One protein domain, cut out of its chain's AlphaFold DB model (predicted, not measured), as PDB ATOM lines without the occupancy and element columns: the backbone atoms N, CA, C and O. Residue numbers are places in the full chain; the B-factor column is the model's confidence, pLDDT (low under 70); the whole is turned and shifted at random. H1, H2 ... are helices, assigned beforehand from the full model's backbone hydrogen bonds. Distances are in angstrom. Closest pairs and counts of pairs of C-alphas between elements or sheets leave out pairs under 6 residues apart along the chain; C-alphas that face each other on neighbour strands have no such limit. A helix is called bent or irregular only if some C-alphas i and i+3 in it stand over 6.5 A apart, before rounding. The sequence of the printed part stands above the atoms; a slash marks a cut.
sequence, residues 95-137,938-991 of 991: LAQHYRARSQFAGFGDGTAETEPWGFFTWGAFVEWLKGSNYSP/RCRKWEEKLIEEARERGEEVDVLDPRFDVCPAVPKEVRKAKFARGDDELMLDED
ATOM      1  N   LEU A  95      27.805 -40.822 -32.489       90.50
ATOM      2  CA  LEU A  95      28.000 -41.236 -33.868       90.50
ATOM      3  C   LEU A  95      26.704 -41.790 -34.460       90.50
ATOM      4  O   LEU A  95      26.381 -41.505 -35.616       90.50
ATOM      5  N   ALA A  96      25.927 -42.530 -33.669       92.25
ATOM      6  CA  ALA A  96      24.616 -43.009 -34.071       92.25
ATOM      7  C   ALA A  96      23.660 -41.841 -34.350       92.25
ATOM      8  O   ALA A  96      22.995 -41.847 -35.387       92.25
ATOM      9  N   GLN A  97      23.647 -40.800 -33.506       92.50
ATOM     10  CA  GLN A  97      22.898 -39.562 -33.772       92.50
ATOM     11  C   GLN A  97      23.321 -38.926 -35.098       92.50
ATOM     12  O   GLN A  97      22.473 -38.633 -35.942       92.50
ATOM     13  N   HIS A  98      24.629 -38.751 -35.310       88.69
ATOM     14  CA  HIS A  98      25.139 -38.123 -36.524       88.69
ATOM     15  C   HIS A  98      24.814 -38.949 -37.773       88.69
ATOM     16  O   HIS A  98      24.438 -38.400 -38.802       88.69
ATOM     17  N   TYR A  99      24.925 -40.273 -37.704       86.19
ATOM     18  CA  TYR A  99      24.679 -41.135 -38.852       86.19
ATOM     19  C   TYR A  99      23.187 -41.271 -39.176       86.19
ATOM     20  O   TYR A  99      22.779 -41.214 -40.336       86.19
ATOM     21  N   ARG A 100      22.353 -41.461 -38.151       88.00
ATOM     22  CA  ARG A 100      20.930 -41.776 -38.321       88.00
ATOM     23  C   ARG A 100      20.061 -40.540 -38.446       88.00
ATOM     24  O   ARG A 100      19.054 -40.574 -39.152       88.00
ATOM     25  N   ALA A 101      20.425 -39.476 -37.743       90.06
ATOM     26  CA  ALA A 101      19.520 -38.389 -37.422       90.06
ATOM     27  C   ALA A 101      20.222 -37.016 -37.413       90.06
ATOM     28  O   ALA A 101      19.784 -36.123 -36.697       90.06
ATOM     29  N   ARG A 102      21.265 -36.820 -38.243       90.25
ATOM     30  CA  ARG A 102      22.083 -35.587 -38.292       90.25
ATOM     31  C   ARG A 102      21.271 -34.295 -38.240       90.25
ATOM     32  O   ARG A 102      21.543 -33.445 -37.406       90.25
ATOM     33  N   SER A 103      20.303 -34.144 -39.145       88.94
ATOM     34  CA  SER A 103      19.482 -32.930 -39.233       88.94
ATOM     35  C   SER A 103      18.543 -32.786 -38.036       88.94
ATOM     36  O   SER A 103      18.294 -31.684 -37.575       88.94
ATOM     37  N   GLN A 104      18.051 -33.910 -37.518       91.19
ATOM     38  CA  GLN A 104      17.136 -33.958 -36.383       91.19
ATOM     39  C   GLN A 104      17.845 -33.614 -35.060       91.19
ATOM     40  O   GLN A 104      17.227 -33.042 -34.174       91.19
ATOM     41  N   PHE A 105      19.135 -33.930 -34.934       93.06
ATOM     42  CA  PHE A 105      19.979 -33.618 -33.772       93.06
ATOM     43  C   PHE A 105      20.915 -32.422 -34.024       93.06
ATOM     44  O   PHE A 105      21.921 -32.270 -33.336       93.06
ATOM     45  N   ALA A 106      20.613 -31.571 -35.015       90.94
ATOM     46  CA  ALA A 106      21.477 -30.446 -35.373       90.94
ATOM     47  C   ALA A 106      21.659 -29.444 -34.217       90.94
ATOM     48  O   ALA A 106      22.766 -28.960 -34.018       90.94
ATOM     49  N   GLY A 107      20.600 -29.187 -33.440       90.88
ATOM     50  CA  GLY A 107      20.627 -28.312 -32.261       90.88
ATOM     51  C   GLY A 107      20.730 -29.056 -30.920       90.88
ATOM     52  O   GLY A 107      20.223 -28.569 -29.911       90.88
ATOM     53  N   PHE A 108      21.303 -30.263 -30.918       92.81
ATOM     54  CA  PHE A 108      21.520 -31.070 -29.714       92.81
ATOM     55  C   PHE A 108      23.012 -31.366 -29.539       92.81
ATOM     56  O   PHE A 108      23.630 -31.964 -30.433       92.81
ATOM     57  N   GLY A 109      23.572 -30.970 -28.397       90.69
ATOM     58  CA  GLY A 109      24.944 -31.277 -28.002       90.69
ATOM     59  C   GLY A 109      25.029 -32.658 -27.370       90.69
ATOM     60  O   GLY A 109      24.138 -33.074 -26.628       90.69
ATOM     61  N   ASP A 110      26.070 -33.404 -27.725       87.69
ATOM     62  CA  ASP A 110      26.225 -34.808 -27.339       87.69
ATOM     63  C   ASP A 110      27.137 -35.022 -26.123       87.69
ATOM     64  O   ASP A 110      27.246 -36.154 -25.656       87.69
ATOM     65  N   GLY A 111      27.734 -33.956 -25.578       85.62
ATOM     66  CA  GLY A 111      28.600 -34.016 -24.401       85.62
ATOM     67  C   GLY A 111      29.968 -34.649 -24.660       85.62
ATOM     68  O   GLY A 111      30.673 -34.939 -23.702       85.62
ATOM     69  N   THR A 112      30.347 -34.899 -25.921       81.38
ATOM     70  CA  THR A 112      31.635 -35.547 -26.249       81.38
ATOM     71  C   THR A 112      32.818 -34.587 -26.331       81.38
ATOM     72  O   THR A 112      33.965 -35.025 -26.272       81.38
ATOM     73  N   ALA A 113      32.549 -33.294 -26.491       77.06
ATOM     74  CA  ALA A 113      33.534 -32.225 -26.451       77.06
ATOM     75  C   ALA A 113      33.023 -31.139 -25.502       77.06
ATOM     76  O   ALA A 113      31.822 -30.869 -25.482       77.06
ATOM     77  N   GLU A 114      33.920 -30.474 -24.776       71.75
ATOM     78  CA  GLU A 114      33.564 -29.387 -23.848       71.75
ATOM     79  C   GLU A 114      32.772 -28.263 -24.536       71.75
ATOM     80  O   GLU A 114      31.852 -27.682 -23.968       71.75
ATOM     81  N   THR A 115      33.055 -28.018 -25.819       73.56
ATOM     82  CA  THR A 115      32.356 -27.028 -26.651       73.56
ATOM     83  C   THR A 115      30.921 -27.428 -27.043       73.56
ATOM     84  O   THR A 115      30.240 -26.664 -27.724       73.56
ATOM     85  N   GLU A 116      30.463 -28.636 -26.699       81.00
ATOM     86  CA  GLU A 116      29.136 -29.174 -27.035       81.00
ATOM     87  C   GLU A 116      28.452 -29.788 -25.799       81.00
ATOM     88  O   GLU A 116      28.378 -31.018 -25.681       81.00
ATOM     89  N   PRO A 117      27.911 -28.962 -24.885       83.81
ATOM     90  CA  PRO A 117      27.273 -29.454 -23.669       83.81
ATOM     91  C   PRO A 117      26.078 -30.352 -23.999       83.81
ATOM     92  O   PRO A 117      25.357 -30.126 -24.974       83.81
ATOM     93  N   TRP A 118      25.858 -31.380 -23.179       90.31
ATOM     94  CA  TRP A 118      24.780 -32.337 -23.408       90.31
ATOM     95  C   TRP A 118      23.405 -31.668 -23.267       90.31
ATOM     96  O   TRP A 118      23.090 -31.104 -22.218       90.31
ATOM     97  N   GLY A 119      22.563 -31.759 -24.300       90.94
ATOM     98  CA  GLY A 119      21.196 -31.226 -24.276       90.94
ATOM     99  C   GLY A 119      20.800 -30.442 -25.527       90.94
ATOM    100  O   GLY A 119      21.583 -30.263 -26.458       90.94
ATOM    101  N   PHE A 120      19.545 -29.983 -25.571       92.88
ATOM    102  CA  PHE A 120      19.078 -29.073 -26.620       92.88
ATOM    103  C   PHE A 120      19.561 -27.653 -26.333       92.88
ATOM    104  O   PHE A 120      19.301 -27.142 -25.247       92.88
ATOM    105  N   PHE A 121      20.185 -27.002 -27.315       89.94
ATOM    106  CA  PHE A 121      20.706 -25.640 -27.138       89.94
ATOM    107  C   PHE A 121      19.580 -24.616 -26.937       89.94
ATOM    108  O   PHE A 121      19.700 -23.698 -26.135       89.94
ATOM    109  N   THR A 122      18.446 -24.789 -27.628       88.94
ATOM    110  CA  THR A 122      17.261 -23.925 -27.488       88.94
ATOM    111  C   THR A 122      15.958 -24.723 -27.576       88.94
ATOM    112  O   THR A 122      15.926 -25.855 -28.065       88.94
ATOM    113  N   TRP A 123      14.829 -24.115 -27.192       89.19
ATOM    114  CA  TRP A 123      13.502 -24.692 -27.462       89.19
ATOM    115  C   TRP A 123      13.246 -24.898 -28.966       89.19
ATOM    116  O   TRP A 123      12.647 -25.895 -29.371       89.19
ATOM    117  N   GLY A 124      13.758 -23.996 -29.812       88.88
ATOM    118  CA  GLY A 124      13.707 -24.143 -31.269       88.88
ATOM    119  C   GLY A 124      14.399 -25.419 -31.756       88.88
ATOM    120  O   GLY A 124      13.881 -26.088 -32.650       88.88
ATOM    121  N   ALA A 125      15.502 -25.821 -31.116       91.38
ATOM    122  CA  ALA A 125      16.183 -27.075 -31.423       91.38
ATOM    123  C   ALA A 125      15.332 -28.310 -31.092       91.38
ATOM    124  O   ALA A 125      15.303 -29.265 -31.869       91.38
ATOM    125  N   PHE A 126      14.585 -28.282 -29.983       93.00
ATOM    126  CA  PHE A 126      13.635 -29.346 -29.650       93.00
ATOM    127  C   PHE A 126      12.496 -29.438 -30.679       93.00
ATOM    128  O   PHE A 126      12.136 -30.531 -31.124       93.00
ATOM    129  N   VAL A 127      11.956 -28.296 -31.117       91.62
ATOM    130  CA  VAL A 127      10.932 -28.259 -32.173       91.62
ATOM    131  C   VAL A 127      11.488 -28.781 -33.502       91.62
ATOM    132  O   VAL A 127      10.798 -29.520 -34.201       91.62
ATOM    133  N   GLU A 128      12.735 -28.456 -33.846       89.56
ATOM    134  CA  GLU A 128      13.404 -28.994 -35.036       89.56
ATOM    135  C   GLU A 128      13.595 -30.515 -34.944       89.56
ATOM    136  O   GLU A 128      13.320 -31.243 -35.902       89.56
ATOM    137  N   TRP A 129      13.952 -31.027 -33.765       93.06
ATOM    138  CA  TRP A 129      14.033 -32.463 -33.508       93.06
ATOM    139  C   TRP A 129      12.683 -33.177 -33.688       93.06
ATOM    140  O   TRP A 129      12.636 -34.276 -34.249       93.06
ATOM    141  N   LEU A 130      11.566 -32.546 -33.308       91.44
ATOM    142  CA  LEU A 130      10.213 -33.077 -33.538       91.44
ATOM    143  C   LEU A 130       9.814 -33.142 -35.023       91.44
ATOM    144  O   LEU A 130       8.876 -33.856 -35.372       91.44
ATOM    145  N   LYS A 131      10.492 -32.423 -35.925       88.19
ATOM    146  CA  LYS A 131      10.212 -32.511 -37.371       88.19
ATOM    147  C   LYS A 131      10.814 -33.765 -38.012       88.19
ATOM    148  O   LYS A 131      10.404 -34.151 -39.111       88.19
ATOM    149  N   GLY A 132      11.797 -34.388 -37.359       88.00
ATOM    150  CA  GLY A 132      12.468 -35.579 -37.863       88.00
ATOM    151  C   GLY A 132      11.643 -36.862 -37.732       88.00
ATOM    152  O   GLY A 132      10.529 -36.879 -37.214       88.00
ATOM    153  N   SER A 133      12.208 -37.964 -38.227       88.50
ATOM    154  CA  SER A 133      11.533 -39.270 -38.292       88.50
ATOM    155  C   SER A 133      12.223 -40.375 -37.487       88.50
ATOM    156  O   SER A 133      11.715 -41.495 -37.442       88.50
ATOM    157  N   ASN A 134      13.392 -40.115 -36.891       90.25
ATOM    158  CA  ASN A 134      14.174 -41.120 -36.168       90.25
ATOM    159  C   ASN A 134      13.923 -41.028 -34.661       90.25
ATOM    160  O   ASN A 134      14.768 -40.567 -33.898       90.25
ATOM    161  N   TYR A 135      12.747 -41.476 -34.229       89.75
ATOM    162  CA  TYR A 135      12.405 -41.535 -32.810       89.75
ATOM    163  C   TYR A 135      12.965 -42.812 -32.181       89.75
ATOM    164  O   TYR A 135      12.396 -43.891 -32.331       89.75
ATOM    165  N   SER A 136      14.094 -42.686 -31.486       93.00
ATOM    166  CA  SER A 136      14.696 -43.779 -30.724       93.00
ATOM    167  C   SER A 136      15.322 -43.249 -29.434       93.00
ATOM    168  O   SER A 136      16.231 -42.421 -29.508       93.00
ATOM    169  N   PRO A 137      14.896 -43.735 -28.252       93.94
ATOM    170  CA  PRO A 137      15.575 -43.425 -26.994       93.94
ATOM    171  C   PRO A 137      17.049 -43.854 -26.983       93.94
ATOM    172  O   PRO A 137      17.870 -43.192 -26.357       93.94
ATOM    173  N   ARG A 938      28.442 -28.743 -33.584       88.56
ATOM    174  CA  ARG A 938      26.973 -28.662 -33.693       88.56
ATOM    175  C   ARG A 938      26.439 -27.377 -33.088       88.56
ATOM    176  O   ARG A 938      25.609 -26.735 -33.718       88.56
ATOM    177  N   CYS A 939      26.941 -27.014 -31.911       86.69
ATOM    178  CA  CYS A 939      26.518 -25.808 -31.214       86.69
ATOM    179  C   CYS A 939      26.771 -24.567 -32.082       86.69
ATOM    180  O   CYS A 939      25.835 -23.876 -32.467       86.69
ATOM    181  N   ARG A 940      28.010 -24.390 -32.547       83.19
ATOM    182  CA  ARG A 940      28.377 -23.287 -33.441       83.19
ATOM    183  C   ARG A 940      27.565 -23.257 -34.741       83.19
ATOM    184  O   ARG A 940      27.069 -22.213 -35.142       83.19
ATOM    185  N   LYS A 941      27.385 -24.405 -35.401       87.75
ATOM    186  CA  LYS A 941      26.551 -24.490 -36.618       87.75
ATOM    187  C   LYS A 941      25.091 -24.138 -36.350       87.75
ATOM    188  O   LYS A 941      24.389 -23.710 -37.261       87.75
ATOM    189  N   TRP A 942      24.613 -24.371 -35.130       88.25
ATOM    190  CA  TRP A 942      23.271 -23.997 -34.719       88.25
ATOM    191  C   TRP A 942      23.147 -22.482 -34.517       88.25
ATOM    192  O   TRP A 942      22.180 -21.908 -35.003       88.25
ATOM    193  N   GLU A 943      24.134 -21.830 -33.900       86.31
ATOM    194  CA  GLU A 943      24.205 -20.360 -33.815       86.31
ATOM    195  C   GLU A 943      24.251 -19.713 -35.201       86.31
ATOM    196  O   GLU A 943      23.442 -18.839 -35.503       86.31
ATOM    197  N   GLU A 944      25.135 -20.206 -36.077       84.31
ATOM    198  CA  GLU A 944      25.253 -19.747 -37.467       84.31
ATOM    199  C   GLU A 944      23.905 -19.855 -38.196       84.31
ATOM    200  O   GLU A 944      23.477 -18.909 -38.857       84.31
ATOM    201  N   LYS A 945      23.190 -20.968 -37.996       86.44
ATOM    202  CA  LYS A 945      21.848 -21.171 -38.545       86.44
ATOM    203  C   LYS A 945      20.827 -20.173 -37.983       86.44
ATOM    204  O   LYS A 945      20.032 -19.642 -38.748       86.44
ATOM    205  N   LEU A 946      20.811 -19.923 -36.671       85.38
ATOM    206  CA  LEU A 946      19.876 -18.966 -36.062       85.38
ATOM    207  C   LEU A 946      20.106 -17.540 -36.584       85.38
ATOM    208  O   LEU A 946      19.140 -16.824 -36.849       85.38
ATOM    209  N   ILE A 947      21.374 -17.155 -36.757       83.62
ATOM    210  CA  ILE A 947      21.775 -15.867 -37.332       83.62
ATOM    211  C   ILE A 947      21.318 -15.761 -38.790       83.62
ATOM    212  O   ILE A 947      20.742 -14.746 -39.181       83.62
ATOM    213  N   GLU A 948      21.554 -16.796 -39.598       83.75
ATOM    214  CA  GLU A 948      21.137 -16.835 -41.002       83.75
ATOM    215  C   GLU A 948      19.610 -16.734 -41.130       83.75
ATOM    216  O   GLU A 948      19.113 -15.858 -41.833       83.75
ATOM    217  N   GLU A 949      18.859 -17.522 -40.354       84.12
ATOM    218  CA  GLU A 949      17.393 -17.477 -40.343       84.12
ATOM    219  C   GLU A 949      16.842 -16.110 -39.885       84.12
ATOM    220  O   GLU A 949      15.765 -15.705 -40.323       84.12
ATOM    221  N   ALA A 950      17.533 -15.393 -38.991       83.00
ATOM    222  CA  ALA A 950      17.148 -14.040 -38.582       83.00
ATOM    223  C   ALA A 950      17.409 -13.011 -39.695       83.00
ATOM    224  O   ALA A 950      16.527 -12.203 -40.001       83.00
ATOM    225  N   ARG A 951      18.568 -13.094 -40.365       80.75
ATOM    226  CA  ARG A 951      18.893 -12.252 -41.532       80.75
ATOM    227  C   ARG A 951      17.897 -12.461 -42.671       80.75
ATOM    228  O   ARG A 951      17.445 -11.486 -43.262       80.75
ATOM    229  N   GLU A 952      17.508 -13.706 -42.942       78.12
ATOM    230  CA  GLU A 952      16.499 -14.042 -43.959       78.12
ATOM    231  C   GLU A 952      15.119 -13.443 -43.651       78.12
ATOM    232  O   GLU A 952      14.376 -13.092 -44.565       78.12
ATOM    233  N   ARG A 953      14.774 -13.276 -42.367       78.38
ATOM    234  CA  ARG A 953      13.537 -12.597 -41.943       78.38
ATOM    235  C   ARG A 953      13.635 -11.068 -41.970       78.38
ATOM    236  O   ARG A 953      12.654 -10.405 -41.643       78.38
ATOM    237  N   GLY A 954      14.784 -10.511 -42.362       78.94
ATOM    238  CA  GLY A 954      15.041  -9.071 -42.359       78.94
ATOM    239  C   GLY A 954      15.231  -8.487 -40.957       78.94
ATOM    240  O   GLY A 954      15.067  -7.282 -40.780       78.94
ATOM    241  N   GLU A 955      15.536  -9.321 -39.958       81.88
ATOM    242  CA  GLU A 955      15.852  -8.858 -38.606       81.88
ATOM    243  C   GLU A 955      17.275  -8.278 -38.562       81.88
ATOM    244  O   GLU A 955      18.205  -8.815 -39.171       81.88
ATOM    245  N   GLU A 956      17.463  -7.189 -37.814       77.88
ATOM    246  CA  GLU A 956      18.794  -6.669 -37.503       77.88
ATOM    247  C   GLU A 956      19.480  -7.627 -36.518       77.88
ATOM    248  O   GLU A 956      18.976  -7.878 -35.422       77.88
ATOM    249  N   VAL A 957      20.602  -8.223 -36.929       77.25
ATOM    250  CA  VAL A 957      21.315  -9.221 -36.121       77.25
ATOM    251  C   VAL A 957      22.461  -8.554 -35.367       77.25
ATOM    252  O   VAL A 957      23.512  -8.288 -35.953       77.25
ATOM    253  N   ASP A 958      22.287  -8.368 -34.057       77.00
ATOM    254  CA  ASP A 958      23.402  -8.167 -33.128       77.00
ATOM    255  C   ASP A 958      23.923  -9.541 -32.681       77.00
ATOM    256  O   ASP A 958      23.216 -10.311 -32.034       77.00
ATOM    257  N   VAL A 959      25.169  -9.861 -33.032       66.88
ATOM    258  CA  VAL A 959      25.851 -11.104 -32.629       66.88
ATOM    259  C   VAL A 959      26.041 -11.220 -31.110       66.88
ATOM    260  O   VAL A 959      26.358 -12.303 -30.633       66.88
ATOM    261  N   LEU A 960      25.839 -10.136 -30.352       68.69
ATOM    262  CA  LEU A 960      25.866 -10.122 -28.885       68.69
ATOM    263  C   LEU A 960      24.501 -10.393 -28.236       68.69
ATOM    264  O   LEU A 960      24.404 -10.411 -27.010       68.69
ATOM    265  N   ASP A 961      23.439 -10.567 -29.024       75.69
ATOM    266  CA  ASP A 961      22.120 -10.891 -28.490       75.69
ATOM    267  C   ASP A 961      22.141 -12.293 -27.836       75.69
ATOM    268  O   ASP A 961      22.516 -13.268 -28.497       75.69
ATOM    269  N   PRO A 962      21.683 -12.442 -26.575       74.25
ATOM    270  CA  PRO A 962      21.584 -13.739 -25.897       74.25
ATOM    271  C   PRO A 962      20.763 -14.799 -26.650       74.25
ATOM    272  O   PRO A 962      20.858 -15.987 -26.357       74.25
ATOM    273  N   ARG A 963      19.933 -14.396 -27.620       75.69
ATOM    274  CA  ARG A 963      19.219 -15.314 -28.521       75.69
ATOM    275  C   ARG A 963      20.153 -16.083 -29.463       75.69
ATOM    276  O   ARG A 963      19.753 -17.147 -29.941       75.69
ATOM    277  N   PHE A 964      21.345 -15.551 -29.742       74.56
ATOM    278  CA  PHE A 964      22.340 -16.114 -30.661       74.56
ATOM    279  C   PHE A 964      23.641 -16.562 -29.965       74.56
ATOM    280  O   PHE A 964      24.397 -17.298 -30.590       74.56
ATOM    281  N   ASP A 965      23.874 -16.172 -28.704       74.38
ATOM    282  CA  ASP A 965      24.995 -16.611 -27.842       74.38
ATOM    283  C   ASP A 965      24.542 -17.807 -26.979       74.38
ATOM    284  O   ASP A 965      24.129 -17.659 -25.827       74.38
ATOM    285  N   VAL A 966      24.496 -18.999 -27.584       77.31
ATOM    286  CA  VAL A 966      23.921 -20.222 -26.985       77.31
ATOM    287  C   VAL A 966      25.000 -21.233 -26.588       77.31
ATOM    288  O   VAL A 966      24.727 -22.180 -25.843       77.31
ATOM    289  N   CYS A 967      26.213 -21.066 -27.110       76.81
ATOM    290  CA  CYS A 967      27.329 -21.975 -26.915       76.81
ATOM    291  C   CYS A 967      28.282 -21.493 -25.817       76.81
ATOM    292  O   CYS A 967      28.577 -20.306 -25.736       76.81
ATOM    293  N   PRO A 968      28.860 -22.405 -25.011       68.88
ATOM    294  CA  PRO A 968      29.813 -22.017 -23.966       68.88
ATOM    295  C   PRO A 968      31.084 -21.336 -24.500       68.88
ATOM    296  O   PRO A 968      31.717 -20.558 -23.796       68.88
ATOM    297  N   ALA A 969      31.482 -21.646 -25.737       66.50
ATOM    298  CA  ALA A 969      32.671 -21.083 -26.363       66.50
ATOM    299  C   ALA A 969      32.330 -19.780 -27.103       66.50
ATOM    300  O   ALA A 969      31.624 -19.819 -28.108       66.50
ATOM    301  N   VAL A 970      32.893 -18.650 -26.659       61.38
ATOM    302  CA  VAL A 970      32.654 -17.327 -27.266       61.38
ATOM    303  C   VAL A 970      33.224 -17.278 -28.698       61.38
ATOM    304  O   VAL A 970      34.449 -17.396 -28.864       61.38
ATOM    305  N   PRO A 971      32.394 -17.069 -29.745       61.62
ATOM    306  CA  PRO A 971      32.857 -16.980 -31.131       61.62
ATOM    307  C   PRO A 971      33.888 -15.865 -31.338       61.62
ATOM    308  O   PRO A 971      33.811 -14.818 -30.706       61.62
ATOM    309  N   LYS A 972      34.819 -16.022 -32.290       61.28
ATOM    310  CA  LYS A 972      35.841 -14.993 -32.587       61.28
ATOM    311  C   LYS A 972      35.230 -13.637 -32.965       61.28
ATOM    312  O   LYS A 972      35.773 -12.602 -32.593       61.28
ATOM    313  N   GLU A 973      34.104 -13.630 -33.679       59.75
ATOM    314  CA  GLU A 973      33.402 -12.392 -34.054       59.75
ATOM    315  C   GLU A 973      32.669 -11.748 -32.873       59.75
ATOM    316  O   GLU A 973      32.726 -10.532 -32.727       59.75
ATOM    317  N   VAL A 974      32.075 -12.552 -31.988       62.47
ATOM    318  CA  VAL A 974      31.478 -12.099 -30.720       62.47
ATOM    319  C   VAL A 974      32.563 -11.552 -29.799       62.47
ATOM    320  O   VAL A 974      32.409 -10.466 -29.260       62.47
ATOM    321  N   ARG A 975      33.706 -12.237 -29.683       65.31
ATOM    322  CA  ARG A 975      34.883 -11.773 -28.936       65.31
ATOM    323  C   ARG A 975      35.385 -10.439 -29.488       65.31
ATOM    324  O   ARG A 975      35.621  -9.512 -28.726       65.31
ATOM    325  N   LYS A 976      35.455 -10.306 -30.818       65.69
ATOM    326  CA  LYS A 976      35.817  -9.058 -31.507       65.69
ATOM    327  C   LYS A 976      34.785  -7.943 -31.291       65.69
ATOM    328  O   LYS A 976      35.178  -6.789 -31.171       65.69
ATOM    329  N   ALA A 977      33.493  -8.267 -31.231       66.81
ATOM    330  CA  ALA A 977      32.415  -7.310 -30.984       66.81
ATOM    331  C   ALA A 977      32.329  -6.870 -29.509       66.81
ATOM    332  O   ALA A 977      32.163  -5.679 -29.259       66.81
ATOM    333  N   LYS A 978      32.503  -7.792 -28.547       67.88
ATOM    334  CA  LYS A 978      32.627  -7.502 -27.102       67.88
ATOM    335  C   LYS A 978      33.858  -6.626 -26.843       67.88
ATOM    336  O   LYS A 978      33.742  -5.571 -26.228       67.88
ATOM    337  N   PHE A 979      34.992  -6.966 -27.462       68.50
ATOM    338  CA  PHE A 979      36.204  -6.142 -27.437       68.50
ATOM    339  C   PHE A 979      35.979  -4.741 -28.029       68.50
ATOM    340  O   PHE A 979      36.337  -3.740 -27.420       68.50
ATOM    341  N   ALA A 980      35.314  -4.633 -29.185       71.19
ATOM    342  CA  ALA A 980      34.994  -3.337 -29.791       71.19
ATOM    343  C   ALA A 980      34.050  -2.462 -28.934       71.19
ATOM    344  O   ALA A 980      33.951  -1.262 -29.190       71.19
ATOM    345  N   ARG A 981      33.367  -3.039 -27.932       71.38
ATOM    346  CA  ARG A 981      32.521  -2.335 -26.953       71.38
ATOM    347  C   ARG A 981      33.206  -2.089 -25.595       71.38
ATOM    348  O   ARG A 981      32.575  -1.474 -24.740       71.38
ATOM    349  N   GLY A 982      34.471  -2.484 -25.418       67.56
ATOM    350  CA  GLY A 982      35.270  -2.189 -24.219       67.56
ATOM    351  C   GLY A 982      35.266  -3.261 -23.120       67.56
ATOM    352  O   GLY A 982      35.638  -2.950 -21.993       67.56
ATOM    353  N   ASP A 983      34.858  -4.501 -23.417       66.12
ATOM    354  CA  ASP A 983      35.026  -5.630 -22.488       66.12
ATOM    355  C   ASP A 983      36.466  -6.177 -22.568       66.12
ATOM    356  O   ASP A 983      36.778  -7.039 -23.396       66.12
ATOM    357  N   ASP A 984      37.351  -5.676 -21.700       57.59
ATOM    358  CA  ASP A 984      38.785  -6.022 -21.667       57.59
ATOM    359  C   ASP A 984      39.097  -7.386 -21.001       57.59
ATOM    360  O   ASP A 984      40.229  -7.866 -21.066       57.59
ATOM    361  N   GLU A 985      38.114  -8.064 -20.394       56.12
ATOM    362  CA  GLU A 985      38.316  -9.331 -19.655       56.12
ATOM    363  C   GLU A 985      38.497 -10.587 -20.540       56.12
ATOM    364  O   GLU A 985      38.810 -11.662 -20.034       56.12
ATOM    365  N   LEU A 986      38.348 -10.493 -21.867       53.81
ATOM    366  CA  LEU A 986      38.349 -11.658 -22.777       53.81
ATOM    367  C   LEU A 986      39.722 -12.005 -23.401       53.81
ATOM    368  O   LEU A 986      39.777 -12.769 -24.368       53.81
ATOM    369  N   MET A 987      40.819 -11.450 -22.872       46.47
ATOM    370  CA  MET A 987      42.197 -11.623 -23.382       46.47
ATOM    371  C   MET A 987      43.028 -12.707 -22.669       46.47
ATOM    372  O   MET A 987      44.221 -12.821 -22.938       46.47
ATOM    373  N   LEU A 988      42.445 -13.513 -21.780       47.09
ATOM    374  CA  LEU A 988      43.175 -14.583 -21.087       47.09
ATOM    375  C   LEU A 988      42.869 -15.955 -21.698       47.09
ATOM    376  O   LEU A 988      42.191 -16.764 -21.083       47.09
ATOM    377  N   ASP A 989      43.348 -16.178 -22.919       38.50
ATOM    378  CA  ASP A 989      43.793 -17.496 -23.387       38.50
ATOM    379  C   ASP A 989      44.772 -17.273 -24.551       38.50
ATOM    380  O   ASP A 989      44.440 -16.619 -25.544       38.50
ATOM    381  N   GLU A 990      46.007 -17.744 -24.371       39.16
ATOM    382  CA  GLU A 990      47.132 -17.607 -25.303       39.16
ATOM    383  C   GLU A 990      46.960 -18.545 -26.514       39.16
ATOM    384  O   GLU A 990      47.532 -19.628 -26.535       39.16
ATOM    385  N   ASP A 991      46.178 -18.135 -27.520       33.66
ATOM    386  CA  ASP A 991      46.200 -18.707 -28.884       33.66
ATOM    387  C   ASP A 991      45.860 -17.666 -29.972       33.66
ATOM    388  O   ASP A 991      44.750 -17.069 -29.945       33.66
TER     389      ASP A 991
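AT A GLANCE: This is residues 95 to 137 and 938 to 991 of the 991 residues of an uncharacterized protein of Enhygromyxa salina (UniProt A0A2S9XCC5). A flat string of short helices and long loops, with H3, the longest helix, in the middle, H1 and H2 with the loop of residues 102 to 122 toward one end, and H4 and H5 at the other. Residues 953 to 971 fold back from the far end of H3 before the chain passes on to H4. The printed part has 97 residues with five named helices, in the order H1, H2, H3, H4, H5, and no named strand. Its class is all helix, though fewer than half of the residues, 44 of 97, are in named elements. The whole is only just loose, close to compact, with a radius of gyration of the C-alphas of 15.3 A and spans of 47 by 35 by 17 A.

IN THESE COORDINATES: H1 is residues 95 to 101, beginning at C-alpha 95 (28.000, -41.236, -33.868), and measures 9.6 A from first to last C-alpha. H2, residues 123 to 131, measures 13.0 A. H3, residues 938 to 952, measures 20.7 A and begins at C-alpha 938 (26.973, -28.662, -33.693). H4, residues 972 to 980, measures 12.0 A. H5, residues 984 to 987, measures 6.8 A and ends at C-alpha 987 (42.197, -11.623, -23.382); it is irregular, but only just, with the C-alphas of residues 984 and 987 6.8 A apart.

HOW THE PARTS SIT: H1 and H2 are apart. Between them, residues 108 to 109 pair with residues 119 to 120, antiparallel. The centre of H3 is nearest to the mean of the C-alphas, at 7.0 A. H2 and H3 are only just apart, with their closest C-alphas 8.4 A from each other. H3 and H4 are apart. H4 and H5 are close but not clearly touching; their closest C-alphas, those of Arg 975 and Leu 986, are 7.1 A apart. H1 is apart from H3, H4 and H5, H2 from H4 and H5, and H3 from H5. In H1, H2, H3 and H4 every O i to N i+4 pair is within hydrogen-bond range; H5 is too short for such a pair, and its one O i to N i+3 pair is not within range.

THE WHOLE: The two C-alphas farthest apart are those of Ser 136 and Gly 982, 46.9 A. Residues 138 to 937 are not printed, and C-alphas 137 and 938 are 19.8 A apart across the cut, which falls between H2 and H3. The links H1 to H2, 21 residues, and H3 to H4, 19 residues, are long; H4 to H5, 3 residues, is tight. The mean pLDDT of the printed part is 78.8; it is under 70 at residues 959 to 960, 968 to 979 and 982 to 991, the last being the chain's last residue.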